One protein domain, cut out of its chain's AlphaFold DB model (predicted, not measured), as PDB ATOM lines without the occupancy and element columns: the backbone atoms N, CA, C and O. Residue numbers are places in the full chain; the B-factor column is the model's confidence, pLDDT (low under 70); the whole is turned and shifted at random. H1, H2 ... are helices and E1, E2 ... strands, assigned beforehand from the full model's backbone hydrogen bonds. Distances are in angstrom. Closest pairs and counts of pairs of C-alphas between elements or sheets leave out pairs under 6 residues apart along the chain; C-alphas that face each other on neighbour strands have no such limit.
ATOM      1  N   VAL A  39     -32.184  45.497   5.503       89.94
ATOM      2  CA  VAL A  39     -31.524  44.745   6.579       89.94
ATOM      3  C   VAL A  39     -32.147  43.359   6.736       89.94
ATOM      4  O   VAL A  39     -31.438  42.370   6.922       89.94
ATOM      5  N   TYR A  40     -33.476  43.266   6.645       90.25
ATOM      6  CA  TYR A  40     -34.168  41.983   6.669       90.25
ATOM      7  C   TYR A  40     -33.784  41.117   5.467       90.25
ATOM      8  O   TYR A  40     -33.455  39.947   5.653       90.25
ATOM      9  N   LEU A  41     -33.795  41.679   4.255       91.31
ATOM     10  CA  LEU A  41     -33.443  40.951   3.035       91.31
ATOM     11  C   LEU A  41     -32.011  40.416   3.097       91.31
ATOM     12  O   LEU A  41     -31.806  39.239   2.816       91.31
ATOM     13  N   GLU A  42     -31.053  41.236   3.530       94.00
ATOM     14  CA  GLU A  42     -29.651  40.832   3.681       94.00
ATOM     15  C   GLU A  42     -29.516  39.643   4.640       94.00
ATOM     16  O   GLU A  42     -28.932  38.610   4.308       94.00
ATOM     17  N   LYS A  43     -30.179  39.726   5.799       94.94
ATOM     18  CA  LYS A  43     -30.204  38.632   6.773       94.94
ATOM     19  C   LYS A  43     -30.804  37.351   6.184       94.94
ATOM     20  O   LYS A  43     -30.318  36.260   6.473       94.94
ATOM     21  N   GLN A  44     -31.859  37.452   5.376       94.00
ATOM     22  CA  GLN A  44     -32.464  36.279   4.737       94.00
ATOM     23  C   GLN A  44     -31.570  35.686   3.641       94.00
ATOM     24  O   GLN A  44     -31.431  34.464   3.573       94.00
ATOM     25  N   ILE A  45     -30.912  36.521   2.832       96.38
ATOM     26  CA  ILE A  45     -29.896  36.088   1.861       96.38
ATOM     27  C   ILE A  45     -28.800  35.294   2.576       96.38
ATOM     28  O   ILE A  45     -28.434  34.204   2.129       96.38
ATOM     29  N   ASP A  46     -28.317  35.794   3.715       96.94
ATOM     30  CA  ASP A  46     -27.330  35.103   4.538       96.94
ATOM     31  C   ASP A  46     -27.817  33.741   5.021       96.94
ATOM     32  O   ASP A  46     -27.104  32.745   4.870       96.94
ATOM     33  N   ILE A  47     -29.035  33.684   5.563       95.69
ATOM     34  CA  ILE A  47     -29.648  32.448   6.059       95.69
ATOM     35  C   ILE A  47     -29.717  31.397   4.950       95.69
ATOM     36  O   ILE A  47     -29.226  30.283   5.139       95.69
ATOM     37  N   PHE A  48     -30.297  31.728   3.796       95.00
ATOM     38  CA  PHE A  48     -30.490  30.752   2.722       95.00
ATOM     39  C   PHE A  48     -29.183  30.346   2.054       95.00
ATOM     40  O   PHE A  48     -28.968  29.159   1.820       95.00
ATOM     41  N   TYR A  49     -28.265  31.285   1.838       95.06
ATOM     42  CA  TYR A  49     -26.936  30.947   1.342       95.06
ATOM     43  C   TYR A  49     -26.211  29.975   2.277       95.06
ATOM     44  O   TYR A  49     -25.683  28.958   1.828       95.06
ATOM     45  N   ASN A  50     -26.219  30.246   3.584       93.88
ATOM     46  CA  ASN A  50     -25.573  29.374   4.563       93.88
ATOM     47  C   ASN A  50     -26.267  28.012   4.652       93.88
ATOM     48  O   ASN A  50     -25.593  26.999   4.811       93.88
ATOM     49  N   ARG A  51     -27.596  27.950   4.487       92.56
ATOM     50  CA  ARG A  51     -28.321  26.678   4.369       92.56
ATOM     51  C   ARG A  51     -27.857  25.869   3.153       92.56
ATOM     52  O   ARG A  51     -27.623  24.675   3.305       92.56
ATOM     53  N   ILE A  52     -27.665  26.497   1.988       91.19
ATOM     54  CA  ILE A  52     -27.128  25.821   0.791       91.19
ATOM     55  C   ILE A  52     -25.706  25.322   1.058       91.19
ATOM     56  O   ILE A  52     -25.420  24.155   0.822       91.19
ATOM     57  N   VAL A  53     -24.832  26.166   1.618       88.75
ATOM     58  CA  VAL A  53     -23.462  25.775   1.995       88.75
ATOM     59  C   VAL A  53     -23.470  24.584   2.956       88.75
ATOM     60  O   VAL A  53     -22.691  23.647   2.784       88.75
ATOM     61  N   ASN A  54     -24.359  24.594   3.950       88.31
ATOM     62  CA  ASN A  54     -24.497  23.500   4.904       88.31
ATOM     63  C   ASN A  54     -24.972  22.217   4.228       88.31
ATOM     64  O   ASN A  54     -24.411  21.169   4.529       88.31
ATOM     65  N   ILE A  55     -25.933  22.283   3.299       83.81
ATOM     66  CA  ILE A  55     -26.308  21.134   2.464       83.81
ATOM     67  C   ILE A  55     -25.067  20.631   1.719       83.81
ATOM     68  O   ILE A  55     -24.667  19.489   1.920       83.81
ATOM     69  N   SER A  56     -24.389  21.487   0.954       79.25
ATOM     70  CA  SER A  56     -23.196  21.114   0.184       79.25
ATOM     71  C   SER A  56     -22.103  20.450   1.028       79.25
ATOM     72  O   SER A  56     -21.424  19.547   0.553       79.25
ATOM     73  N   ASN A  57     -21.914  20.892   2.275       79.56
ATOM     74  CA  ASN A  57     -20.884  20.358   3.170       79.56
ATOM     75  C   ASN A  57     -21.335  19.108   3.948       79.56
ATOM     76  O   ASN A  57     -20.503  18.258   4.263       79.56
ATOM     77  N   SER A  58     -22.625  18.995   4.288       75.25
ATOM     78  CA  SER A  58     -23.162  17.875   5.081       75.25
ATOM     79  C   SER A  58     -23.090  16.560   4.315       75.25
ATOM     80  O   SER A  58     -22.917  15.498   4.908       75.25
ATOM     81  N   TYR A  59     -23.140  16.633   2.987       69.94
ATOM     82  CA  TYR A  59     -22.998  15.476   2.123       69.94
ATOM     83  C   TYR A  59     -21.603  15.482   1.492       69.94
ATOM     84  O   TYR A  59     -21.440  15.830   0.327       69.94
ATOM     85  N   LYS A  60     -20.582  15.093   2.279       58.34
ATOM     86  CA  LYS A  60     -19.141  15.068   1.904       58.34
ATOM     87  C   LYS A  60     -18.847  14.408   0.551       58.34
ATOM     88  O   LYS A  60     -17.912  14.759  -0.158       58.34
ATOM     89  N   ASN A  61     -19.685  13.452   0.199       57.25
ATOM     90  CA  ASN A  61     -19.665  12.743  -1.066       57.25
ATOM     91  C   ASN A  61     -19.966  13.640  -2.279       57.25
ATOM     92  O   ASN A  61     -19.436  13.416  -3.360       57.25
ATOM     93  N   PHE A  62     -20.748  14.702  -2.086       58.34
ATOM     94  CA  PHE A  62     -21.019  15.721  -3.093       58.34
ATOM     95  C   PHE A  62     -20.097  16.938  -3.004       58.34
ATOM     96  O   PHE A  62     -19.979  17.682  -3.976       58.34
ATOM     97  N   SER A  63     -19.422  17.157  -1.872       54.56
ATOM     98  CA  SER A  63     -18.516  18.303  -1.717       54.56
ATOM     99  C   SER A  63     -17.250  18.199  -2.570       54.56
ATOM    100  O   SER A  63     -16.614  19.221  -2.818       54.56
ATOM    101  N   ASN A  64     -16.893  16.986  -3.006       53.59
ATOM    102  CA  ASN A  64     -15.729  16.708  -3.854       53.59
ATOM    103  C   ASN A  64     -16.062  16.680  -5.354       53.59
ATOM    104  O   ASN A  64     -15.161  16.510  -6.175       53.59
ATOM    105  N   LEU A  65     -17.341  16.824  -5.718       57.09
ATOM    106  CA  LEU A  65     -17.765  16.881  -7.111       57.09
ATOM    107  C   LEU A  65     -17.397  18.261  -7.656       57.09
ATOM    108  O   LEU A  65     -18.095  19.251  -7.439       57.09
ATOM    109  N   ASP A  66     -16.242  18.312  -8.317       50.84
ATOM    110  CA  ASP A  66     -15.742  19.501  -8.993       50.84
ATOM    111  C   ASP A  66     -16.702  19.845 -10.137       50.84
ATOM    112  O   ASP A  66     -16.794  19.129 -11.139       50.84
ATOM    113  N   SER A  67     -17.471  20.925  -9.988       52.81
ATOM    114  CA  SER A  67     -18.491  21.334 -10.953       52.81
ATOM    115  C   SER A  67     -17.876  22.006 -12.180       52.81
ATOM    116  O   SER A  67     -18.343  23.061 -12.608       52.81
ATOM    117  N   LYS A  68     -16.874  21.379 -12.812       48.88
ATOM    118  CA  LYS A  68     -16.325  21.820 -14.110       48.88
ATOM    119  C   LYS A  68     -17.411  21.963 -15.187       48.88
ATOM    120  O   LYS A  68     -17.217  22.689 -16.156       48.88
ATOM    121  N   LEU A  69     -18.562  21.309 -14.999       54.44
ATOM    122  CA  LEU A  69     -19.751  21.371 -15.857       54.44
ATOM    123  C   LEU A  69     -20.831  22.363 -15.384       54.44
ATOM    124  O   LEU A  69     -21.813  22.589 -16.089       54.44
ATOM    125  N   GLY A  70     -20.694  22.945 -14.192       63.34
ATOM    126  CA  GLY A  70     -21.723  23.770 -13.573       63.34
ATOM    127  C   GLY A  70     -21.609  25.229 -13.988       63.34
ATOM    128  O   GLY A  70     -20.972  26.020 -13.299       63.34
ATOM    129  N   GLN A  71     -22.265  25.604 -15.081       73.81
ATOM    130  CA  GLN A  71     -22.551  27.003 -15.384       73.81
ATOM    131  C   GLN A  71     -24.059  27.225 -15.405       73.81
ATOM    132  O   GLN A  71     -24.802  26.402 -15.938       73.81
ATOM    133  N   ILE A  72     -24.494  28.336 -14.821       80.31
ATOM    134  CA  ILE A  72     -25.878  28.804 -14.883       80.31
ATOM    135  C   ILE A  72     -25.900  30.043 -15.759       80.31
ATOM    136  O   ILE A  72     -25.130  30.979 -15.539       80.31
ATOM    137  N   LYS A  73     -26.784  30.067 -16.749       82.75
ATOM    138  CA  LYS A  73     -26.966  31.207 -17.635       82.75
ATOM    139  C   LYS A  73     -27.933  32.219 -17.027       82.75
ATOM    140  O   LYS A  73     -29.147  32.098 -17.139       82.75
ATOM    141  N   ILE A  74     -27.398  33.282 -16.442       78.12
ATOM    142  CA  ILE A  74     -28.183  34.407 -15.929       78.12
ATOM    143  C   ILE A  74     -28.054  35.578 -16.904       78.12
ATOM    144  O   ILE A  74     -26.965  36.104 -17.122       78.12
ATOM    145  N   ASN A  75     -29.171  35.979 -17.519       74.31
ATOM    146  CA  ASN A  75     -29.233  37.091 -18.476       74.31
ATOM    147  C   ASN A  75     -28.146  37.020 -19.572       74.31
ATOM    148  O   ASN A  75     -27.379  37.960 -19.795       74.31
ATOM    149  N   GLY A  76     -28.018  35.862 -20.222       74.12
ATOM    150  CA  GLY A  76     -27.037  35.667 -21.295       74.12
ATOM    151  C   GLY A  76     -25.588  35.472 -20.836       74.12
ATOM    152  O   GLY A  76     -24.748  35.166 -21.677       74.12
ATOM    153  N   LYS A  77     -25.290  35.591 -19.536       79.50
ATOM    154  CA  LYS A  77     -23.965  35.327 -18.965       79.50
ATOM    155  C   LYS A  77     -23.930  33.994 -18.243       79.50
ATOM    156  O   LYS A  77     -24.833  33.682 -17.477       79.50
ATOM    157  N   TYR A  78     -22.851  33.253 -18.439       83.31
ATOM    158  CA  TYR A  78     -22.604  32.012 -17.720       83.31
ATOM    159  C   TYR A  78     -21.887  32.300 -16.400       83.31
ATOM    160  O   TYR A  78     -20.799  32.874 -16.392       83.31
ATOM    161  N   LEU A  79     -22.509  31.909 -15.290       81.75
ATOM    162  CA  LEU A  79     -21.966  32.022 -13.941       81.75
ATOM    163  C   LEU A  79     -21.523  30.652 -13.455       81.75
ATOM    164  O   LEU A  79     -22.314  29.706 -13.457       81.75
ATOM    165  N   SER A  80     -20.271  30.555 -13.016       77.44
ATOM    166  CA  SER A  80     -19.738  29.320 -12.454       77.44
ATOM    167  C   SER A  80     -20.429  28.980 -11.136       77.44
ATOM    168  O   SER A  80     -20.484  29.789 -10.206       77.44
ATOM    169  N   VAL A  81     -20.909  27.748 -11.053       78.12
ATOM    170  CA  VAL A  81     -21.308  27.102  -9.809       78.12
ATOM    171  C   VAL A  81     -20.035  26.699  -9.071       78.12
ATOM    172  O   VAL A  81     -19.142  26.105  -9.669       78.12
ATOM    173  N   LEU A  82     -19.935  27.041  -7.786       69.44
ATOM    174  CA  LEU A  82     -18.781  26.668  -6.960       69.44
ATOM    175  C   LEU A  82     -18.917  25.288  -6.326       69.44
ATOM    176  O   LEU A  82     -17.913  24.642  -6.045       69.44
ATOM    177  N   LYS A  83     -20.147  24.902  -5.982       72.00
ATOM    178  CA  LYS A  83     -20.437  23.665  -5.259       72.00
ATOM    179  C   LYS A  83     -21.786  23.109  -5.657       72.00
ATOM    180  O   LYS A  83     -22.729  23.854  -5.930       72.00
ATOM    181  N   PHE A  84     -21.888  21.790  -5.597       74.44
ATOM    182  CA  PHE A  84     -23.160  21.102  -5.691       74.44
ATOM    183  C   PHE A  84     -24.016  21.302  -4.422       74.44
ATOM    184  O   PHE A  84     -23.470  21.224  -3.318       74.44
ATOM    185  N   PRO A  85     -25.341  21.505  -4.538       71.50
ATOM    186  CA  PRO A  85     -26.086  21.770  -5.770       71.50
ATOM    187  C   PRO A  85     -26.128  23.280  -6.041       71.50
ATOM    188  O   PRO A  85     -26.700  24.033  -5.256       71.50
ATOM    189  N   CYS A  86     -25.551  23.706  -7.166       80.38
ATOM    190  CA  CYS A  86     -25.805  25.011  -7.789       80.38
ATOM    191  C   CYS A  86     -25.515  26.265  -6.941       80.38
ATOM    192  O   CYS A  86     -26.152  27.305  -7.117       80.38
ATOM    193  N   LEU A  87     -24.530  26.202  -6.041       87.38
ATOM    194  CA  LEU A  87     -24.120  27.349  -5.235       87.38
ATOM    195  C   LEU A  87     -23.386  28.401  -6.084       87.38
ATOM    196  O   LEU A  87     -22.245  28.188  -6.499       87.38
ATOM    197  N   ILE A  88     -24.013  29.566  -6.266       89.00
ATOM    198  CA  ILE A  88     -23.385  30.769  -6.839       89.00
ATOM    199  C   ILE A  88     -22.923  31.698  -5.701       89.00
ATOM    200  O   ILE A  88     -23.709  31.958  -4.784       89.00
ATOM    201  N   PRO A  89     -21.698  32.257  -5.738       90.00
ATOM    202  CA  PRO A  89     -21.216  33.198  -4.723       90.00
ATOM    203  C   PRO A  89     -22.045  34.478  -4.658       90.00
ATOM    204  O   PRO A  89     -22.304  35.086  -5.698       90.00
ATOM    205  N   LYS A  90     -22.352  34.951  -3.440       92.88
ATOM    206  CA  LYS A  90     -23.150  36.175  -3.218       92.88
ATOM    207  C   LYS A  90     -22.640  37.362  -4.010       92.88
ATOM    208  O   LYS A  90     -23.389  37.933  -4.783       92.88
ATOM    209  N   LYS A  91     -21.348  37.670  -3.881       92.62
ATOM    210  CA  LYS A  91     -20.727  38.827  -4.536       92.62
ATOM    211  C   LYS A  91     -20.821  38.768  -6.065       92.62
ATOM    212  O   LYS A  91     -20.942  39.801  -6.709       92.62
ATOM    213  N   ILE A  92     -20.735  37.572  -6.654       89.88
ATOM    214  CA  ILE A  92     -20.849  37.404  -8.110       89.88
ATOM    215  C   ILE A  92     -22.296  37.654  -8.530       89.88
ATOM    216  O   ILE A  92     -22.545  38.493  -9.392       89.88
ATOM    217  N   LEU A  93     -23.239  36.979  -7.867       91.81
ATOM    218  CA  LEU A  93     -24.660  37.104  -8.161       91.81
ATOM    219  C   LEU A  93     -25.167  38.542  -7.954       91.81
ATOM    220  O   LEU A  93     -25.858  39.079  -8.815       91.81
ATOM    221  N   GLU A  94     -24.773  39.182  -6.853       93.00
ATOM    222  CA  GLU A  94     -25.092  40.575  -6.535       93.00
ATOM    223  C   GLU A  94     -24.599  41.524  -7.626       93.00
ATOM    224  O   GLU A  94     -25.372  42.330  -8.137       93.00
ATOM    225  N   ASN A  95     -23.334  41.399  -8.039       91.06
ATOM    226  CA  ASN A  95     -22.759  42.252  -9.075       91.06
ATOM    227  C   ASN A  95     -23.502  42.138 -10.409       91.06
ATOM    228  O   ASN A  95     -23.663  43.143 -11.103       91.06
ATOM    229  N   ASP A  96     -23.920  40.934 -10.800       88.88
ATOM    230  CA  ASP A  96     -24.641  40.749 -12.057       88.88
ATOM    231  C   ASP A  96     -26.090  41.224 -11.968       88.88
ATOM    232  O   ASP A  96     -26.530  41.941 -12.863       88.88
ATOM    233  N   ILE A  97     -26.810  40.940 -10.881       90.56
ATOM    234  CA  ILE A  97     -28.185  41.432 -10.703       90.56
ATOM    235  C   ILE A  97     -28.214  42.958 -10.548       90.56
ATOM    236  O   ILE A  97     -29.087  43.622 -11.115       90.56
ATOM    237  N   ASN A  98     -27.249  43.546  -9.841       89.44
ATOM    238  CA  ASN A  98     -27.179  44.994  -9.670       89.44
ATOM    239  C   ASN A  98     -26.948  45.711 -11.006       89.44
ATOM    240  O   ASN A  98     -27.515  46.773 -11.232       89.44
ATOM    241  N   LYS A  99     -26.208  45.111 -11.949       88.00
ATOM    242  CA  LYS A  99     -26.080  45.652 -13.317       88.00
ATOM    243  C   LYS A  99     -27.397  45.634 -14.096       88.00
ATOM    244  O   LYS A  99     -27.593  46.488 -14.952       88.00
ATOM    245  N   LEU A 100     -28.276  44.668 -13.827       85.31
ATOM    246  CA  LEU A 100     -29.576  44.546 -14.500       85.31
ATOM    247  C   LEU A 100     -30.613  45.506 -13.929       85.31
ATOM    248  O   LEU A 100     -31.444  46.033 -14.660       85.31
ATOM    249  N   THR A 101     -30.579  45.705 -12.617       84.75
ATOM    250  CA  THR A 101     -31.598  46.473 -11.897       84.75
ATOM    251  C   THR A 101     -31.197  47.923 -11.658       84.75
ATOM    252  O   THR A 101     -32.071  48.778 -11.527       84.75
ATOM    253  N   ASN A 102     -29.891  48.197 -11.571       82.94
ATOM    254  CA  ASN A 102     -29.298  49.458 -11.123       82.94
ATOM    255  C   ASN A 102     -29.856  49.947  -9.768       82.94
ATOM    256  O   ASN A 102     -29.960  51.149  -9.520       82.94
ATOM    257  N   ARG A 103     -30.299  49.016  -8.908       84.12
ATOM    258  CA  ARG A 103     -30.984  49.303  -7.639       84.12
ATOM    259  C   ARG A 103     -30.626  48.246  -6.591       84.12
ATOM    260  O   ARG A 103     -30.990  47.076  -6.732       84.12
ATOM    261  N   SER A 104     -29.985  48.667  -5.495       87.00
ATOM    262  CA  SER A 104     -29.551  47.754  -4.420       87.00
ATOM    263  C   SER A 104     -30.726  47.018  -3.765       87.00
ATOM    264  O   SER A 104     -30.675  45.801  -3.602       87.00
ATOM    265  N   TYR A 105     -31.826  47.717  -3.472       87.44
ATOM    266  CA  TYR A 105     -32.999  47.099  -2.849       87.44
ATOM    267  C   TYR A 105     -33.594  45.965  -3.695       87.44
ATOM    268  O   TYR A 105     -33.820  44.856  -3.209       87.44
ATOM    269  N   LEU A 106     -33.788  46.221  -4.991       87.94
ATOM    270  CA  LEU A 106     -34.325  45.236  -5.927       87.94
ATOM    271  C   LEU A 106     -33.373  44.050  -6.108       87.94
ATOM    272  O   LEU A 106     -33.816  42.904  -6.158       87.94
ATOM    273  N   THR A 107     -32.066  44.320  -6.123       91.81
ATOM    274  CA  THR A 107     -31.033  43.280  -6.128       91.81
ATOM    275  C   THR A 107     -31.204  42.328  -4.948       91.81
ATOM    276  O   THR A 107     -31.265  41.117  -5.151       91.81
ATOM    277  N   LYS A 108     -31.395  42.859  -3.735       92.62
ATOM    278  CA  LYS A 108     -31.610  42.044  -2.532       92.62
ATOM    279  C   LYS A 108     -32.906  41.223  -2.591       92.62
ATOM    280  O   LYS A 108     -32.909  40.062  -2.190       92.62
ATOM    281  N   ILE A 109     -33.999  41.770  -3.135       91.56
ATOM    282  CA  ILE A 109     -35.262  41.023  -3.319       91.56
ATOM    283  C   ILE A 109     -35.050  39.811  -4.238       91.56
ATOM    284  O   ILE A 109     -35.447  38.694  -3.899       91.56
ATOM    285  N   ILE A 110     -34.409  40.029  -5.391       93.44
ATOM    286  CA  ILE A 110     -34.145  38.973  -6.376       93.44
ATOM    287  C   ILE A 110     -33.191  37.936  -5.786       93.44
ATOM    288  O   ILE A 110     -33.467  36.744  -5.882       93.44
ATOM    289  N   MET A 111     -32.108  38.368  -5.134       95.25
ATOM    290  CA  MET A 111     -31.151  37.467  -4.489       95.25
ATOM    291  C   MET A 111     -31.802  36.616  -3.404       95.25
ATOM    292  O   MET A 111     -31.540  35.417  -3.347       95.25
ATOM    293  N   TYR A 112     -32.658  37.204  -2.562       94.81
ATOM    294  CA  TYR A 112     -33.368  36.442  -1.543       94.81
ATOM    295  C   TYR A 112     -34.246  35.367  -2.197       94.81
ATOM    296  O   TYR A 112     -34.108  34.188  -1.874       94.81
ATOM    297  N   SER A 113     -35.091  35.743  -3.160       94.44
ATOM    298  CA  SER A 113     -35.956  34.783  -3.856       94.44
ATOM    299  C   SER A 113     -35.150  33.686  -4.567       94.44
ATOM    300  O   SER A 113     -35.469  32.503  -4.437       94.44
ATOM    301  N   PHE A 114     -34.050  34.061  -5.233       95.19
ATOM    302  CA  PHE A 114     -33.112  33.147  -5.886       95.19
ATOM    303  C   PHE A 114     -32.524  32.133  -4.908       95.19
ATOM    304  O   PHE A 114     -32.743  30.940  -5.082       95.19
ATOM    305  N   TYR A 115     -31.850  32.579  -3.844       95.50
ATOM    306  CA  TYR A 115     -31.238  31.659  -2.882       95.50
ATOM    307  C   TYR A 115     -32.261  30.811  -2.134       95.50
ATOM    308  O   TYR A 115     -31.975  29.659  -1.806       95.50
ATOM    309  N   LYS A 116     -33.458  31.348  -1.888       93.88
ATOM    310  CA  LYS A 116     -34.559  30.582  -1.311       93.88
ATOM    311  C   LYS A 116     -34.950  29.420  -2.220       93.88
ATOM    312  O   LYS A 116     -35.000  28.284  -1.757       93.88
ATOM    313  N   PHE A 117     -35.141  29.684  -3.511       93.94
ATOM    314  CA  PHE A 117     -35.442  28.646  -4.491       93.94
ATOM    315  C   PHE A 117     -34.296  27.646  -4.658       93.94
ATOM    316  O   PHE A 117     -34.532  26.439  -4.583       93.94
ATOM    317  N   THR A 118     -33.058  28.137  -4.791       93.69
ATOM    318  CA  THR A 118     -31.850  27.304  -4.859       93.69
ATOM    319  C   THR A 118     -31.788  26.342  -3.681       93.69
ATOM    320  O   THR A 118     -31.624  25.152  -3.893       93.69
ATOM    321  N   TYR A 119     -31.992  26.820  -2.450       92.12
ATOM    322  CA  TYR A 119     -31.992  25.968  -1.262       92.12
ATOM    323  C   TYR A 119     -32.966  24.792  -1.368       92.12
ATOM    324  O   TYR A 119     -32.566  23.656  -1.125       92.12
ATOM    325  N   TYR A 120     -34.219  25.040  -1.746       89.31
ATOM    326  CA  TYR A 120     -35.220  23.976  -1.794       89.31
ATOM    327  C   TYR A 120     -34.967  22.982  -2.926       89.31
ATOM    328  O   TYR A 120     -35.119  21.783  -2.702       89.31
ATOM    329  N   ILE A 121     -34.541  23.431  -4.115       89.69
ATOM    330  CA  ILE A 121     -34.163  22.484  -5.175       89.69
ATOM    331  C   ILE A 121     -32.904  21.698  -4.790       89.69
ATOM    332  O   ILE A 121     -32.838  20.507  -5.065       89.69
ATOM    333  N   SER A 122     -31.948  22.319  -4.088       88.31
ATOM    334  CA  SER A 122     -30.762  21.641  -3.561       88.31
ATOM    335  C   SER A 122     -31.147  20.565  -2.544       88.31
ATOM    336  O   SER A 122     -30.609  19.459  -2.566       88.31
ATOM    337  N   GLU A 123     -32.089  20.879  -1.656       86.31
ATOM    338  CA  GLU A 123     -32.605  19.953  -0.651       86.31
ATOM    339  C   GLU A 123     -33.345  18.772  -1.302       86.31
ATOM    340  O   GLU A 123     -33.076  17.620  -0.962       86.31
ATOM    341  N   LEU A 124     -34.200  19.055  -2.292       85.00
ATOM    342  CA  LEU A 124     -34.897  18.070  -3.124       85.00
ATOM    343  C   LEU A 124     -33.926  17.156  -3.870       85.00
ATOM    344  O   LEU A 124     -34.085  15.939  -3.832       85.00
ATOM    345  N   SER A 125     -32.917  17.730  -4.530       83.94
ATOM    346  CA  SER A 125     -31.881  16.977  -5.236       83.94
ATOM    347  C   SER A 125     -31.184  16.002  -4.313       83.94
ATOM    348  O   SER A 125     -31.052  14.834  -4.652       83.94
ATOM    349  N   ILE A 126     -30.738  16.466  -3.147       80.06
ATOM    350  CA  ILE A 126     -29.997  15.597  -2.247       80.06
ATOM    351  C   ILE A 126     -30.906  14.516  -1.670       80.06
ATOM    352  O   ILE A 126     -30.581  13.341  -1.801       80.06
ATOM    353  N   LYS A 127     -32.039  14.891  -1.066       77.38
ATOM    354  CA  LYS A 127     -32.953  13.928  -0.437       77.38
ATOM    355  C   LYS A 127     -33.475  12.913  -1.444       77.38
ATOM    356  O   LYS A 127     -33.429  11.724  -1.175       77.38
ATOM    357  N   GLY A 128     -33.867  13.369  -2.634       74.06
ATOM    358  CA  GLY A 128     -34.333  12.493  -3.705       74.06
ATOM    359  C   GLY A 128     -33.300  11.440  -4.102       74.06
ATOM    360  O   GLY A 128     -33.673  10.312  -4.390       74.06
ATOM    361  N   VAL A 129     -32.005  11.764  -4.072       70.81
ATOM    362  CA  VAL A 129     -30.962  10.765  -4.334       70.81
ATOM    363  C   VAL A 129     -30.681   9.919  -3.090       70.81
ATOM    364  O   VAL A 129     -30.538   8.708  -3.194       70.81
ATOM    365  N   GLN A 130     -30.638  10.508  -1.896       71.38
ATOM    366  CA  GLN A 130     -30.428   9.736  -0.672       71.38
ATOM    367  C   GLN A 130     -31.507   8.678  -0.461       71.38
ATOM    368  O   GLN A 130     -31.157   7.526  -0.252       71.38
ATOM    369  N   ASP A 131     -32.781   9.039  -0.588       66.88
ATOM    370  CA  ASP A 131     -33.907   8.130  -0.364       66.88
ATOM    371  C   ASP A 131     -33.911   6.954  -1.358       66.88
ATOM    372  O   ASP A 131     -34.371   5.864  -1.031       66.88
ATOM    373  N   GLN A 132     -33.387   7.151  -2.574       63.75
ATOM    374  CA  GLN A 132     -33.361   6.113  -3.614       63.75
ATOM    375  C   GLN A 132     -32.155   5.187  -3.514       63.75
ATOM    376  O   GLN A 132     -32.205   4.052  -3.985       63.75
ATOM    377  N   PHE A 133     -31.067   5.661  -2.915       59.69
ATOM    378  CA  PHE A 133     -29.798   4.957  -2.961       59.69
ATOM    379  C   PHE A 133     -29.122   4.781  -1.587       59.69
ATOM    380  O   PHE A 133     -27.938   4.440  -1.514       59.69
ATOM    381  N   GLN A 134     -29.877   4.989  -0.501       53.84
ATOM    382  CA  GLN A 134     -29.427   4.997   0.898       53.84
ATOM    383  C   GLN A 134     -28.582   3.775   1.288       53.84
ATOM    384  O   GLN A 134     -27.623   3.911   2.045       53.84
ATOM    385  N   ASP A 135     -28.904   2.608   0.727       44.69
ATOM    386  CA  ASP A 135     -28.299   1.324   1.091       44.69
ATOM    387  C   ASP A 135     -27.128   0.893   0.179       44.69
ATOM    388  O   ASP A 135     -26.554  -0.172   0.400       44.69
ATOM    389  N   TYR A 136     -26.762   1.675  -0.852       48.38
ATOM    390  CA  TYR A 136     -25.958   1.152  -1.976       48.38
ATOM    391  C   TYR A 136     -24.740   1.974  -2.434       48.38
ATOM    392  O   TYR A 136     -24.065   1.525  -3.359       48.38
ATOM    393  N   ILE A 137     -24.408   3.138  -1.856       46.50
ATOM    394  CA  ILE A 137     -23.496   4.068  -2.557       46.50
ATOM    395  C   ILE A 137     -22.162   4.400  -1.857       46.50
ATOM    396  O   ILE A 137     -22.117   5.115  -0.852       46.50
ATOM    397  N   GLU A 138     -21.063   4.068  -2.557       45.78
ATOM    398  CA  GLU A 138     -19.844   4.893  -2.659       45.78
ATOM    399  C   GLU A 138     -20.027   5.937  -3.787       45.78
ATOM    400  O   GLU A 138     -20.053   5.622  -4.975       45.78
ATOM    401  N   TRP A 139     -20.199   7.207  -3.423       48.50
ATOM    402  CA  TRP A 139     -20.779   8.248  -4.296       48.50
ATOM    403  C   TRP A 139     -19.850   8.771  -5.391       48.50
ATOM    404  O   TRP A 139     -20.289   9.478  -6.298       48.50
ATOM    405  N   ASN A 140     -18.576   8.398  -5.333       46.03
ATOM    406  CA  ASN A 140     -17.556   8.855  -6.271       46.03
ATOM    407  C   ASN A 140     -17.748   8.294  -7.698       46.03
ATOM    408  O   ASN A 140     -17.087   8.773  -8.615       46.03
ATOM    409  N   ASN A 141     -18.674   7.346  -7.904       48.72
ATOM    410  CA  ASN A 141     -18.937   6.712  -9.204       48.72
ATOM    411  C   ASN A 141     -20.201   7.228  -9.929       48.72
ATOM    412  O   ASN A 141     -20.522   6.776 -11.024       48.72
ATOM    413  N   TYR A 142     -20.895   8.225  -9.367       60.62
ATOM    414  CA  TYR A 142     -22.149   8.778  -9.902       60.62
ATOM    415  C   TYR A 142     -21.960  10.076 -10.699       60.62
ATOM    416  O   TYR A 142     -22.827  10.954 -10.665       60.62
ATOM    417  N   SER A 143     -20.840  10.235 -11.410       62.53
ATOM    418  CA  SER A 143     -20.549  11.466 -12.162       62.53
ATOM    419  C   SER A 143     -21.680  11.827 -13.128       62.53
ATOM    420  O   SER A 143     -22.154  12.954 -13.105       62.53
ATOM    421  N   GLU A 144     -22.220  10.856 -13.872       69.56
ATOM    422  CA  GLU A 144     -23.315  11.102 -14.820       69.56
ATOM    423  C   GLU A 144     -24.642  11.483 -14.131       69.56
ATOM    424  O   GLU A 144     -25.323  12.409 -14.574       69.56
ATOM    425  N   LEU A 145     -25.023  10.813 -13.035       73.00
ATOM    426  CA  LEU A 145     -26.219  11.181 -12.257       73.00
ATOM    427  C   LEU A 145     -26.063  12.591 -11.682       73.00
ATOM    428  O   LEU A 145     -26.962  13.419 -11.808       73.00
ATOM    429  N   THR A 146     -24.903  12.873 -11.091       74.19
ATOM    430  CA  THR A 146     -24.588  14.180 -10.510       74.19
ATOM    431  C   THR A 146     -24.625  15.266 -11.577       74.19
ATOM    432  O   THR A 146     -25.274  16.289 -11.376       74.19
ATOM    433  N   ASP A 147     -23.999  15.040 -12.730       76.12
ATOM    434  CA  ASP A 147     -23.980  15.981 -13.847       76.12
ATOM    435  C   ASP A 147     -25.388  16.263 -14.361       76.12
ATOM    436  O   ASP A 147     -25.741  17.415 -14.619       76.12
ATOM    437  N   ASN A 148     -26.226  15.232 -14.476       79.19
ATOM    438  CA  ASN A 148     -27.610  15.396 -14.901       79.19
ATOM    439  C   ASN A 148     -28.446  16.156 -13.864       79.19
ATOM    440  O   ASN A 148     -29.244  17.013 -14.246       79.19
ATOM    441  N   ILE A 149     -28.233  15.924 -12.566       82.00
ATOM    442  CA  ILE A 149     -28.896  16.694 -11.504       82.00
ATOM    443  C   ILE A 149     -28.407  18.144 -11.497       82.00
ATOM    444  O   ILE A 149     -29.230  19.050 -11.360       82.00
ATOM    445  N   ILE A 150     -27.107  18.390 -11.689       82.19
ATOM    446  CA  ILE A 150     -26.545  19.741 -11.844       82.19
ATOM    447  C   ILE A 150     -27.212  20.441 -13.021       82.19
ATOM    448  O   ILE A 150     -27.704  21.553 -12.865       82.19
ATOM    449  N   ARG A 151     -27.276  19.791 -14.186       83.38
ATOM    450  CA  ARG A 151     -27.909  20.350 -15.389       83.38
ATOM    451  C   ARG A 151     -29.381  20.656 -15.154       83.38
ATOM    452  O   ARG A 151     -29.820  21.763 -15.445       83.38
ATOM    453  N   LEU A 152     -30.126  19.715 -14.576       86.94
ATOM    454  CA  LEU A 152     -31.540  19.898 -14.260       86.94
ATOM    455  C   LEU A 152     -31.757  21.069 -13.290       86.94
ATOM    456  O   LEU A 152     -32.661  21.887 -13.486       86.94
ATOM    457  N   SER A 153     -30.916  21.162 -12.264       88.44
ATOM    458  CA  SER A 153     -30.954  22.234 -11.270       88.44
ATOM    459  C   SER A 153     -30.607  23.579 -11.903       88.44
ATOM    460  O   SER A 153     -31.358  24.533 -11.731       88.44
ATOM    461  N   ASN A 154     -29.559  23.643 -12.728       86.62
ATOM    462  CA  ASN A 154     -29.178  24.842 -13.473       86.62
ATOM    463  C   ASN A 154     -30.316  25.314 -14.378       86.62
ATOM    464  O   ASN A 154     -30.756  26.449 -14.239       86.62
ATOM    465  N   THR A 155     -30.873  24.444 -15.225       88.44
ATOM    466  CA  THR A 155     -32.009  24.794 -16.094       88.44
ATOM    467  C   THR A 155     -33.211  25.294 -15.291       88.44
ATOM    468  O   THR A 155     -33.925  26.198 -15.719       88.44
ATOM    469  N   SER A 156     -33.451  24.730 -14.110       90.81
ATOM    470  CA  SER A 156     -34.556  25.163 -13.251       90.81
ATOM    471  C   SER A 156     -34.292  26.529 -12.620       90.81
ATOM    472  O   SER A 156     -35.209  27.343 -12.554       90.81
ATOM    473  N   LEU A 157     -33.047  26.816 -12.232       92.00
ATOM    474  CA  LEU A 157     -32.621  28.135 -11.759       92.00
ATOM    475  C   LEU A 157     -32.680  29.197 -12.855       92.00
ATOM    476  O   LEU A 157     -33.107  30.314 -12.581       92.00
ATOM    477  N   GLU A 158     -32.293  28.859 -14.084       90.38
ATOM    478  CA  GLU A 158     -32.392  29.754 -15.242       90.38
ATOM    479  C   GLU A 158     -33.852  30.136 -15.504       90.38
ATOM    480  O   GLU A 158     -34.195  31.319 -15.499       90.38
ATOM    481  N   ASN A 159     -34.737  29.139 -15.613       90.75
ATOM    482  CA  ASN A 159     -36.172  29.365 -15.789       90.75
ATOM    483  C   ASN A 159     -36.763  30.184 -14.636       90.75
ATOM    484  O   ASN A 159     -37.572  31.088 -14.849       90.75
ATOM    485  N   PHE A 160     -36.366  29.880 -13.400       93.25
ATOM    486  CA  PHE A 160     -36.822  30.616 -12.229       93.25
ATOM    487  C   PHE A 160     -36.370  32.078 -12.255       93.25
ATOM    488  O   PHE A 160     -37.167  32.977 -11.984       93.25
ATOM    489  N   PHE A 161     -35.116  32.325 -12.632       92.38
ATOM    490  CA  PHE A 161     -34.583  33.670 -12.771       92.38
ATOM    491  C   PHE A 161     -35.353  34.469 -13.828       92.38
ATOM    492  O   PHE A 161     -35.724  35.613 -13.575       92.38
ATOM    493  N   GLU A 162     -35.673  33.868 -14.977       90.19
ATOM    494  CA  GLU A 162     -36.507  34.511 -16.000       90.19
ATOM    495  C   GLU A 162     -37.906  34.867 -15.482       90.19
ATOM    496  O   GLU A 162     -38.416  35.954 -15.770       90.19
ATOM    497  N   VAL A 163     -38.521  33.980 -14.690       91.38
ATOM    498  CA  VAL A 163     -39.817  34.240 -14.048       91.38
ATOM    499  C   VAL A 163     -39.709  35.414 -13.077       91.38
ATOM    500  O   VAL A 163     -40.512  36.341 -13.180       91.38
ATOM    501  N   ILE A 164     -38.707  35.435 -12.189       91.44
ATOM    502  CA  ILE A 164     -38.499  36.565 -11.272       91.44
ATOM    503  C   ILE A 164     -38.303  37.861 -12.056       91.44
ATOM    504  O   ILE A 164     -38.968  38.850 -11.764       91.44
ATOM    505  N   MET A 165     -37.419  37.875 -13.055       88.50
ATOM    506  CA  MET A 165     -37.120  39.089 -13.816       88.50
ATOM    507  C   MET A 165     -38.343  39.622 -14.560       88.50
ATOM    508  O   MET A 165     -38.521  40.836 -14.658       88.50
ATOM    509  N   ARG A 166     -39.214  38.740 -15.056       88.81
ATOM    510  CA  ARG A 166     -40.486  39.131 -15.673       88.81
ATOM    511  C   ARG A 166     -41.433  39.775 -14.663       88.81
ATOM    512  O   ARG A 166     -41.995  40.828 -14.955       88.81
ATOM    513  N   GLU A 167     -41.592  39.157 -13.496       86.75
ATOM    514  CA  GLU A 167     -42.463  39.640 -12.413       86.75
ATOM    515  C   GLU A 167     -41.986  40.970 -11.839       86.75
ATOM    516  O   GLU A 167     -42.796  41.861 -11.581       86.75
ATOM    517  N   VAL A 168     -40.667  41.118 -11.709       83.62
ATOM    518  CA  VAL A 168     -40.004  42.388 -11.438       83.62
ATOM    519  C   VAL A 168     -40.413  43.369 -12.536       83.62
ATOM    520  O   VAL A 168     -41.256  44.226 -12.275       83.62
ATOM    521  N   ASN A 169     -39.942  43.195 -13.779       79.75
ATOM    522  CA  ASN A 169     -40.079  44.174 -14.871       79.75
ATOM    523  C   ASN A 169     -41.518  44.638 -15.160       79.75
ATOM    524  O   ASN A 169     -41.718  45.749 -15.650       79.75
ATOM    525  N   PHE A 170     -42.526  43.814 -14.869       65.94
ATOM    526  CA  PHE A 170     -43.935  44.157 -15.062       65.94
ATOM    527  C   PHE A 170     -44.444  45.249 -14.096       65.94
ATOM    528  O   PHE A 170     -45.430  45.935 -14.386       65.94
ATOM    529  N   LYS A 171     -43.791  45.456 -12.946       67.38
ATOM    530  CA  LYS A 171     -44.193  46.448 -11.939       67.38
ATOM    531  C   LYS A 171     -43.528  47.796 -12.228       67.38
ATOM    532  O   LYS A 171     -42.416  48.071 -11.806       67.38
ATOM    533  N   LYS A 172     -44.248  48.666 -12.948       55.47
ATOM    534  CA  LYS A 172     -43.743  49.955 -13.463       55.47
ATOM    535  C   LYS A 172     -43.236  50.959 -12.409       55.47
ATOM    536  O   LYS A 172     -42.502  51.855 -12.796       55.47
ATOM    537  N   ASN A 173     -43.574  50.818 -11.120       56.09
ATOM    538  CA  ASN A 173     -43.158  51.735 -10.049       56.09
ATOM    539  C   ASN A 173     -42.817  50.957  -8.765       56.09
ATOM    540  O   ASN A 173     -43.713  50.551  -8.026       56.09
ATOM    541  N   TYR A 174     -41.527  50.759  -8.496       61.09
ATOM    542  CA  TYR A 174     -41.026  49.981  -7.350       61.09
ATOM    543  C   TYR A 174     -40.845  50.795  -6.060       61.09
ATOM    544  O   TYR A 174     -40.450  50.239  -5.040       61.09
ATOM    545  N   ASP A 175     -41.119  52.100  -6.101       52.81
ATOM    546  CA  ASP A 175     -40.684  53.049  -5.065       52.81
ATOM    547  C   ASP A 175     -41.770  53.364  -4.017       52.81
ATOM    548  O   ASP A 175     -41.574  54.178  -3.116       52.81
ATOM    549  N   SER A 176     -42.920  52.691  -4.085       52.94
ATOM    550  CA  SER A 176     -43.958  52.801  -3.060       52.94
ATOM    551  C   SER A 176     -43.668  51.834  -1.907       52.94
ATOM    552  O   SER A 176     -44.169  50.707  -1.885       52.94
ATOM    553  N   PHE A 177     -42.909  52.303  -0.912       52.69
ATOM    554  CA  PHE A 177     -42.700  51.631   0.383       52.69
ATOM    555  C   PHE A 177     -44.007  51.241   1.103       52.69
ATOM    556  O   PHE A 177     -43.982  50.408   2.000       52.69
ATOM    557  N   ASN A 178     -45.153  51.797   0.703       55.78
ATOM    558  CA  ASN A 178     -46.441  51.551   1.353       55.78
ATOM    559  C   ASN A 178     -47.145  50.259   0.899       55.78
ATOM    560  O   ASN A 178     -48.057  49.809   1.588       55.78
ATOM    561  N   ASP A 179     -46.735  49.643  -0.218       64.25
ATOM    562  CA  ASP A 179     -47.306  48.370  -0.684       64.25
ATOM    563  C   ASP A 179     -46.205  47.339  -0.955       64.25
ATOM    564  O   ASP A 179     -45.649  47.235  -2.050       64.25
ATOM    565  N   HIS A 180     -45.899  46.542   0.071       72.88
ATOM    566  CA  HIS A 180     -44.964  45.423  -0.027       72.88
ATOM    567  C   HIS A 180     -45.612  44.133  -0.570       72.88
ATOM    568  O   HIS A 180     -44.956  43.090  -0.589       72.88
ATOM    569  N   SER A 181     -46.876  44.155  -1.018       79.56
ATOM    570  CA  SER A 181     -47.578  42.960  -1.514       79.56
ATOM    571  C   SER A 181     -46.869  42.339  -2.719       79.56
ATOM    572  O   SER A 181     -46.642  41.131  -2.768       79.56
ATOM    573  N   TRP A 182     -46.426  43.166  -3.669       81.44
ATOM    574  CA  TRP A 182     -45.679  42.677  -4.830       81.44
ATOM    575  C   TRP A 182     -44.295  42.129  -4.444       81.44
ATOM    576  O   TRP A 182     -43.872  41.119  -5.001       81.44
ATOM    577  N   ILE A 183     -43.625  42.731  -3.453       84.12
ATOM    578  CA  ILE A 183     -42.332  42.251  -2.939       84.12
ATOM    579  C   ILE A 183     -42.502  40.878  -2.305       84.12
ATOM    580  O   ILE A 183     -41.751  39.950  -2.604       84.12
ATOM    581  N   LYS A 184     -43.528  40.741  -1.462       86.00
ATOM    582  CA  LYS A 184     -43.910  39.469  -0.862       86.00
ATOM    583  C   LYS A 184     -44.151  38.420  -1.942       86.00
ATOM    584  O   LYS A 184     -43.609  37.330  -1.828       86.00
ATOM    585  N   ASN A 185     -44.897  38.754  -2.996       86.38
ATOM    586  CA  ASN A 185     -45.149  37.821  -4.090       86.38
ATOM    587  C   ASN A 185     -43.846  37.339  -4.733       86.38
ATOM    588  O   ASN A 185     -43.686  36.135  -4.894       86.38
ATOM    589  N   ILE A 186     -42.901  38.237  -5.034       88.31
ATOM    590  CA  ILE A 186     -41.609  37.867  -5.635       88.31
ATOM    591  C   ILE A 186     -40.787  36.980  -4.701       88.31
ATOM    592  O   ILE A 186     -40.203  35.998  -5.148       88.31
ATOM    593  N   ILE A 187     -40.739  37.292  -3.409       87.88
ATOM    594  CA  ILE A 187     -40.018  36.470  -2.433       87.88
ATOM    595  C   ILE A 187     -40.678  35.092  -2.278       87.88
ATOM    596  O   ILE A 187     -39.993  34.071  -2.210       87.88
ATOM    597  N   ASP A 188     -42.009  35.052  -2.241       88.38
ATOM    598  CA  ASP A 188     -42.783  33.821  -2.103       88.38
ATOM    599  C   ASP A 188     -42.748  32.972  -3.395       88.38
ATOM    600  O   ASP A 188     -42.987  31.764  -3.319       88.38
ATOM    601  N   LEU A 189     -42.370  33.530  -4.564       88.31
ATOM    602  CA  LEU A 189     -42.064  32.737  -5.772       88.31
ATOM    603  C   LEU A 189     -40.999  31.684  -5.480       88.31
ATOM    604  O   LEU A 189     -41.146  30.537  -5.898       88.31
ATOM    605  N   GLY A 190     -39.987  32.044  -4.687       82.88
ATOM    606  CA  GLY A 190     -38.955  31.123  -4.225       82.88
ATOM    607  C   GLY A 190     -39.469  30.048  -3.268       82.88
ATOM    608  O   GLY A 190     -38.686  29.319  -2.684       82.88
ATOM    609  N   SER A 191     -40.777  29.918  -3.049       82.62
ATOM    610  CA  SER A 191     -41.417  28.826  -2.297       82.62
ATOM    611  C   SER A 191     -42.714  28.347  -2.962       82.62
ATOM    612  O   SER A 191     -43.537  27.676  -2.338       82.62
ATOM    613  N   LYS A 192     -42.918  28.684  -4.242       84.19
ATOM    614  CA  LYS A 192     -44.156  28.395  -4.963       84.19
ATOM    615  C   LYS A 192     -44.207  26.944  -5.445       84.19
ATOM    616  O   LYS A 192     -43.417  26.542  -6.294       84.19
ATOM    617  N   LYS A 193     -45.199  26.197  -4.945       80.50
ATOM    618  CA  LYS A 193     -45.398  24.753  -5.176       80.50
ATOM    619  C   LYS A 193     -45.119  24.289  -6.599       80.50
ATOM    620  O   LYS A 193     -44.272  23.445  -6.836       80.50
ATOM    621  N   ASN A 194     -45.826  24.891  -7.545       81.06
ATOM    622  CA  ASN A 194     -45.845  24.460  -8.933       81.06
ATOM    623  C   ASN A 194     -44.468  24.538  -9.616       81.06
ATOM    624  O   ASN A 194     -44.220  23.796 -10.560       81.06
ATOM    625  N   LEU A 195     -43.582  25.432  -9.161       80.38
ATOM    626  CA  LEU A 195     -42.215  25.525  -9.679       80.38
ATOM    627  C   LEU A 195     -41.358  24.350  -9.192       80.38
ATOM    628  O   LEU A 195     -40.523  23.852  -9.944       80.38
ATOM    629  N   TYR A 196     -41.605  23.877  -7.969       83.06
ATOM    630  CA  TYR A 196     -40.958  22.692  -7.413       83.06
ATOM    631  C   TYR A 196     -41.510  21.405  -7.984       83.06
ATOM    632  O   TYR A 196     -40.716  20.532  -8.295       83.06
ATOM    633  N   ASP A 197     -42.827  21.300  -8.167       82.00
ATOM    634  CA  ASP A 197     -43.454  20.105  -8.743       82.00
ATOM    635  C   ASP A 197     -42.829  19.788 -10.114       82.00
ATOM    636  O   ASP A 197     -42.392  18.670 -10.364       82.00
ATOM    637  N   ALA A 198     -42.641  20.809 -10.962       84.00
ATOM    638  CA  ALA A 198     -42.003  20.644 -12.268       84.00
ATOM    639  C   ALA A 198     -40.534  20.186 -12.188       84.00
ATOM    640  O   ALA A 198     -40.061  19.453 -13.061       84.00
ATOM    641  N   PHE A 199     -39.789  20.640 -11.178       86.31
ATOM    642  CA  PHE A 199     -38.426  20.175 -10.926       86.31
ATOM    643  C   PHE A 199     -38.418  18.741 -10.388       86.31
ATOM    644  O   PHE A 199     -37.669  17.901 -10.882       86.31
ATOM    645  N   TYR A 200     -39.281  18.466  -9.414       84.69
ATOM    646  CA  TYR A 200     -39.445  17.175  -8.763       84.69
ATOM    647  C   TYR A 200     -39.826  16.086  -9.765       84.69
ATOM    648  O   TYR A 200     -39.179  15.046  -9.789       84.69
ATOM    649  N   ASP A 201     -40.787  16.340 -10.653       83.25
ATOM    650  CA  ASP A 201     -41.207  15.379 -11.677       83.25
ATOM    651  C   ASP A 201     -40.057  15.019 -12.625       83.25
ATOM    652  O   ASP A 201     -39.860  13.854 -12.976       83.25
ATOM    653  N   LYS A 202     -39.248  16.013 -13.015       86.62
ATOM    654  CA  LYS A 202     -38.061  15.788 -13.852       86.62
ATOM    655  C   LYS A 202     -36.970  15.031 -13.104       86.62
ATOM    656  O   LYS A 202     -36.333  14.167 -13.698       86.62
ATOM    657  N   LEU A 203     -36.754  15.347 -11.828       84.00
ATOM    658  CA  LEU A 203     -35.785  14.657 -10.979       84.00
ATOM    659  C   LEU A 203     -36.193  13.195 -10.779       84.00
ATOM    660  O   LEU A 203     -35.373  12.299 -10.948       84.00
ATOM    661  N   LYS A 204     -37.472  12.961 -10.486       80.69
ATOM    662  CA  LYS A 204     -38.067  11.632 -10.362       80.69
ATOM    663  C   LYS A 204     -37.854  10.826 -11.636       80.69
ATOM    664  O   LYS A 204     -37.273   9.748 -11.575       80.69
ATOM    665  N   LYS A 205     -38.241  11.386 -12.786       81.00
ATOM    666  CA  LYS A 205     -38.052  10.737 -14.084       81.00
ATOM    667  C   LYS A 205     -36.580  10.432 -14.364       81.00
ATOM    668  O   LYS A 205     -36.267   9.336 -14.799       81.00
ATOM    669  N   LEU A 206     -35.677  11.373 -14.084       78.31
ATOM    670  CA  LEU A 206     -34.238  11.168 -14.254       78.31
ATOM    671  C   LEU A 206     -33.740   9.969 -13.434       78.31
ATOM    672  O   LEU A 206     -32.979   9.150 -13.945       78.31
ATOM    673  N   ILE A 207     -34.166   9.864 -12.175       75.19
ATOM    674  CA  ILE A 207     -33.764   8.758 -11.304       75.19
ATOM    675  C   ILE A 207     -34.370   7.431 -11.785       75.19
ATOM    676  O   ILE A 207     -33.659   6.428 -11.832       75.19
ATOM    677  N   GLU A 208     -35.641   7.425 -12.198       73.31
ATOM    678  CA  GLU A 208     -36.301   6.253 -12.795       73.31
ATOM    679  C   GLU A 208     -35.595   5.793 -14.079       73.31
ATOM    680  O   GLU A 208     -35.307   4.609 -14.227       73.31
ATOM    681  N   ASP A 209     -35.274   6.713 -14.992       71.56
ATOM    682  CA  ASP A 209     -34.611   6.419 -16.267       71.56
ATOM    683  C   ASP A 209     -33.221   5.804 -16.047       71.56
ATOM    684  O   ASP A 209     -32.840   4.849 -16.728       71.56
ATOM    685  N   ILE A 210     -32.469   6.321 -15.071       67.25
ATOM    686  CA  ILE A 210     -31.152   5.787 -14.712       67.25
ATOM    687  C   ILE A 210     -31.291   4.376 -14.145       67.25
ATOM    688  O   ILE A 210     -30.611   3.458 -14.596       67.25
ATOM    689  N   ALA A 211     -32.194   4.177 -13.196       64.75
ATOM    690  CA  ALA A 211     -32.356   2.898 -12.522       64.75
ATOM    691  C   ALA A 211     -32.985   1.803 -13.410       64.75
ATOM    692  O   ALA A 211     -32.665   0.623 -13.263       64.75
ATOM    693  N   ASN A 212     -33.808   2.180 -14.394       62.78
ATOM    694  CA  ASN A 212     -34.382   1.263 -15.383       62.78
ATOM    695  C   ASN A 212     -33.378   0.796 -16.450       62.78
ATOM    696  O   ASN A 212     -33.733  -0.045 -17.279       62.78
ATOM    697  N   ASN A 213     -32.129   1.279 -16.424       59.09
ATOM    698  CA  ASN A 213     -31.037   0.778 -17.256       59.09
ATOM    699  C   ASN A 213     -29.907   0.182 -16.384       59.09
ATOM    700  O   ASN A 213     -28.854   0.805 -16.204       59.09
ATOM    701  N   PRO A 214     -30.105  -1.032 -15.827       47.41
ATOM    702  CA  PRO A 214     -29.214  -1.610 -14.826       47.41
ATOM    703  C   PRO A 214     -27.796  -1.870 -15.335       47.41
ATOM    704  O   PRO A 214     -26.881  -1.902 -14.527       47.41
ATOM    705  N   GLU A 215     -27.577  -2.042 -16.643       47.69
ATOM    706  CA  GLU A 215     -26.227  -2.198 -17.210       47.69
ATOM    707  C   GLU A 215     -25.418  -0.901 -17.107       47.69
ATOM    708  O   GLU A 215     -24.224  -0.926 -16.804       47.69
ATOM    709  N   LYS A 216     -26.082   0.247 -17.265       49.34
ATOM    710  CA  LYS A 216     -25.480   1.558 -17.019       49.34
ATOM    711  C   LYS A 216     -25.208   1.745 -15.528       49.34
ATOM    712  O   LYS A 216     -24.121   2.168 -15.165       49.34
ATOM    713  N   VAL A 217     -26.149   1.351 -14.666       44.88
ATOM    714  CA  VAL A 217     -26.013   1.426 -13.198       44.88
ATOM    715  C   VAL A 217     -24.940   0.477 -12.657       44.88
ATOM    716  O   VAL A 217     -24.183   0.881 -11.792       44.88
ATOM    717  N   ASN A 218     -24.789  -0.736 -13.188       42.03
ATOM    718  CA  ASN A 218     -23.740  -1.678 -12.779       42.03
ATOM    719  C   ASN A 218     -22.338  -1.176 -13.164       42.03
ATOM    720  O   ASN A 218     -21.408  -1.319 -12.375       42.03
ATOM    721  N   ASN A 219     -22.206  -0.501 -14.312       44.69
ATOM    722  CA  ASN A 219     -20.988   0.227 -14.683       44.69
ATOM    723  C   ASN A 219     -20.763   1.498 -13.828       44.69
ATOM    724  O   ASN A 219     -19.631   1.951 -13.690       44.69
ATOM    725  N   LEU A 220     -21.821   2.060 -13.224       41.97
ATOM    726  CA  LEU A 220     -21.792   3.211 -12.300       41.97
ATOM    727  C   LEU A 220     -21.650   2.808 -10.818       41.97
ATOM    728  O   LEU A 220     -21.342   3.647  -9.980       41.97
ATOM    729  N   LEU A 221     -21.864   1.539 -10.469       42.62
ATOM    730  CA  LEU A 221     -21.778   1.016  -9.100       42.62
ATOM    731  C   LEU A 221     -20.372   0.535  -8.732       42.62
ATOM    732  O   LEU A 221     -20.169   0.029  -7.634       42.62
TER     733      LEU A 221
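This is residues 39 to 221 of the 286 residues of an uncharacterized protein of Spiroplasma sp. BIUS-1 (UniProt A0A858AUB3). The domain is a long rod of helices that run mostly lengthwise: H4 forms the core, H5 and H7 run side by side with it as an up-and-down bundle, H1 packs along H4, and H6 and H7 follow one after the other along H4 and H5. H3 crosses H4 at a slant near the beginning of H4, a small hairpin of strands E1 and E2 packs with E1 on H5, and the short H8 turns sharply off the far end of H7. The printed part has 183 residues, with eight named helices and two named strands in the order H1 H2 E1 E2 H3 H4 H5 H6 H7 H8; the class is mostly helix, and the one sheet, E1 - E2, is antiparallel. The whole is compact, with a radius of gyration of the C-alphas of 17.4 A, and spans 59 by 28 by 28 A.

E1, residues 71 to 74, and E2, residues 77 to 80, form an antiparallel hairpin with 142 degrees between their directions. N 72 and O 79 are 2.9 A apart and N 79 and O 72 2.8 A, within hydrogen-bond range. The closest C-alphas of E1 and H5, residues 143 to 169, are those of Ile 72 and Asn 154, 5.3 A apart. E2 and H3, residues 90 to 101, are near each other, with 5 pairs of C-alphas within 10 A. H4, residues 104 to 133, is the hub and touches five other helices. H4 and H5 form a helical hairpin, at a shallow tilt of 29 degrees, opposite ways; their closest C-alphas, Ile 121 and Ser 153, are 6.9 A apart. H7, residues 193 to 211, completes the bundle of H4, H5 and H7, which is up and down, each running against the one before it. H7 touches H5 at a shallow tilt of 16 degrees, with the C-alphas of Ser 156 and Phe 199 closest at 6.7 A. It touches H4, with residues 121 to 129 of H4 alone, at a shallow tilt of 34 degrees, only just short of steep; the closest C-alphas, Ile 121 and Tyr 196, are 7.2 A apart. H1, residues 39 to 58, touches H4 the same way at 23 degrees, a shallow tilt, with the C-alphas of Ile 45 and Tyr 112 closest at 4.9 A. H6, residues 181 to 189, touches H4 the same way at a shallow tilt of 27 degrees, with the C-alphas of Ser 113 and Ile 187 closest at 4.6 A. H3 touches H4 at a steep tilt of 50 degrees, with the C-alphas of Asn 98 and Thr 107 closest at 5.5 A. H2, residues 60 to 63, touches H1 only at the corner, and only just, with 3 pairs of C-alphas within 8 A; Ser 56 and Ser 63 are closest, their C-alphas 5.8 A apart. H8, residues 214 to 220, touches H7 only at the corner, again only just with 3 pairs, and is about perpendicular to it at 86 degrees; the C-alphas of Ala 211 and Val 217 are closest at 6.5 A. H1 and H5 are apart. Every O i to N i+4 pair is within hydrogen-bond range in H1, H3, H5, H6 and H8, against 25 of 26 in H4 and 13 of 15 in H7; H2 is too short for such a pair.

H1 begins at C-alpha 39, (-31.524, 44.745, 6.579), and is 28.2 A long from first to last C-alpha. H4 measures 42.8 A and ends at C-alpha 133, (-29.798, 4.957, -2.961). H5 measures 38.2 A, H7 26.5 A, H3 15.9 A and H6 12.4 A. H8 ends at C-alpha 220, (-21.792, 3.211, -12.300).

The C-alphas farthest apart, those of Asn 178 and Glu 215, are 60.4 A apart. The printed part has no cut. The link from H5 to H6, 11 residues, is long, and residues 176 to 181, of which 181 belongs to H6, stand free. The mean pLDDT of the printed part is 77.5; it is under 70 at residues 59 to 70, 82, 131 to 144, 170 to 179 and 210 to 221.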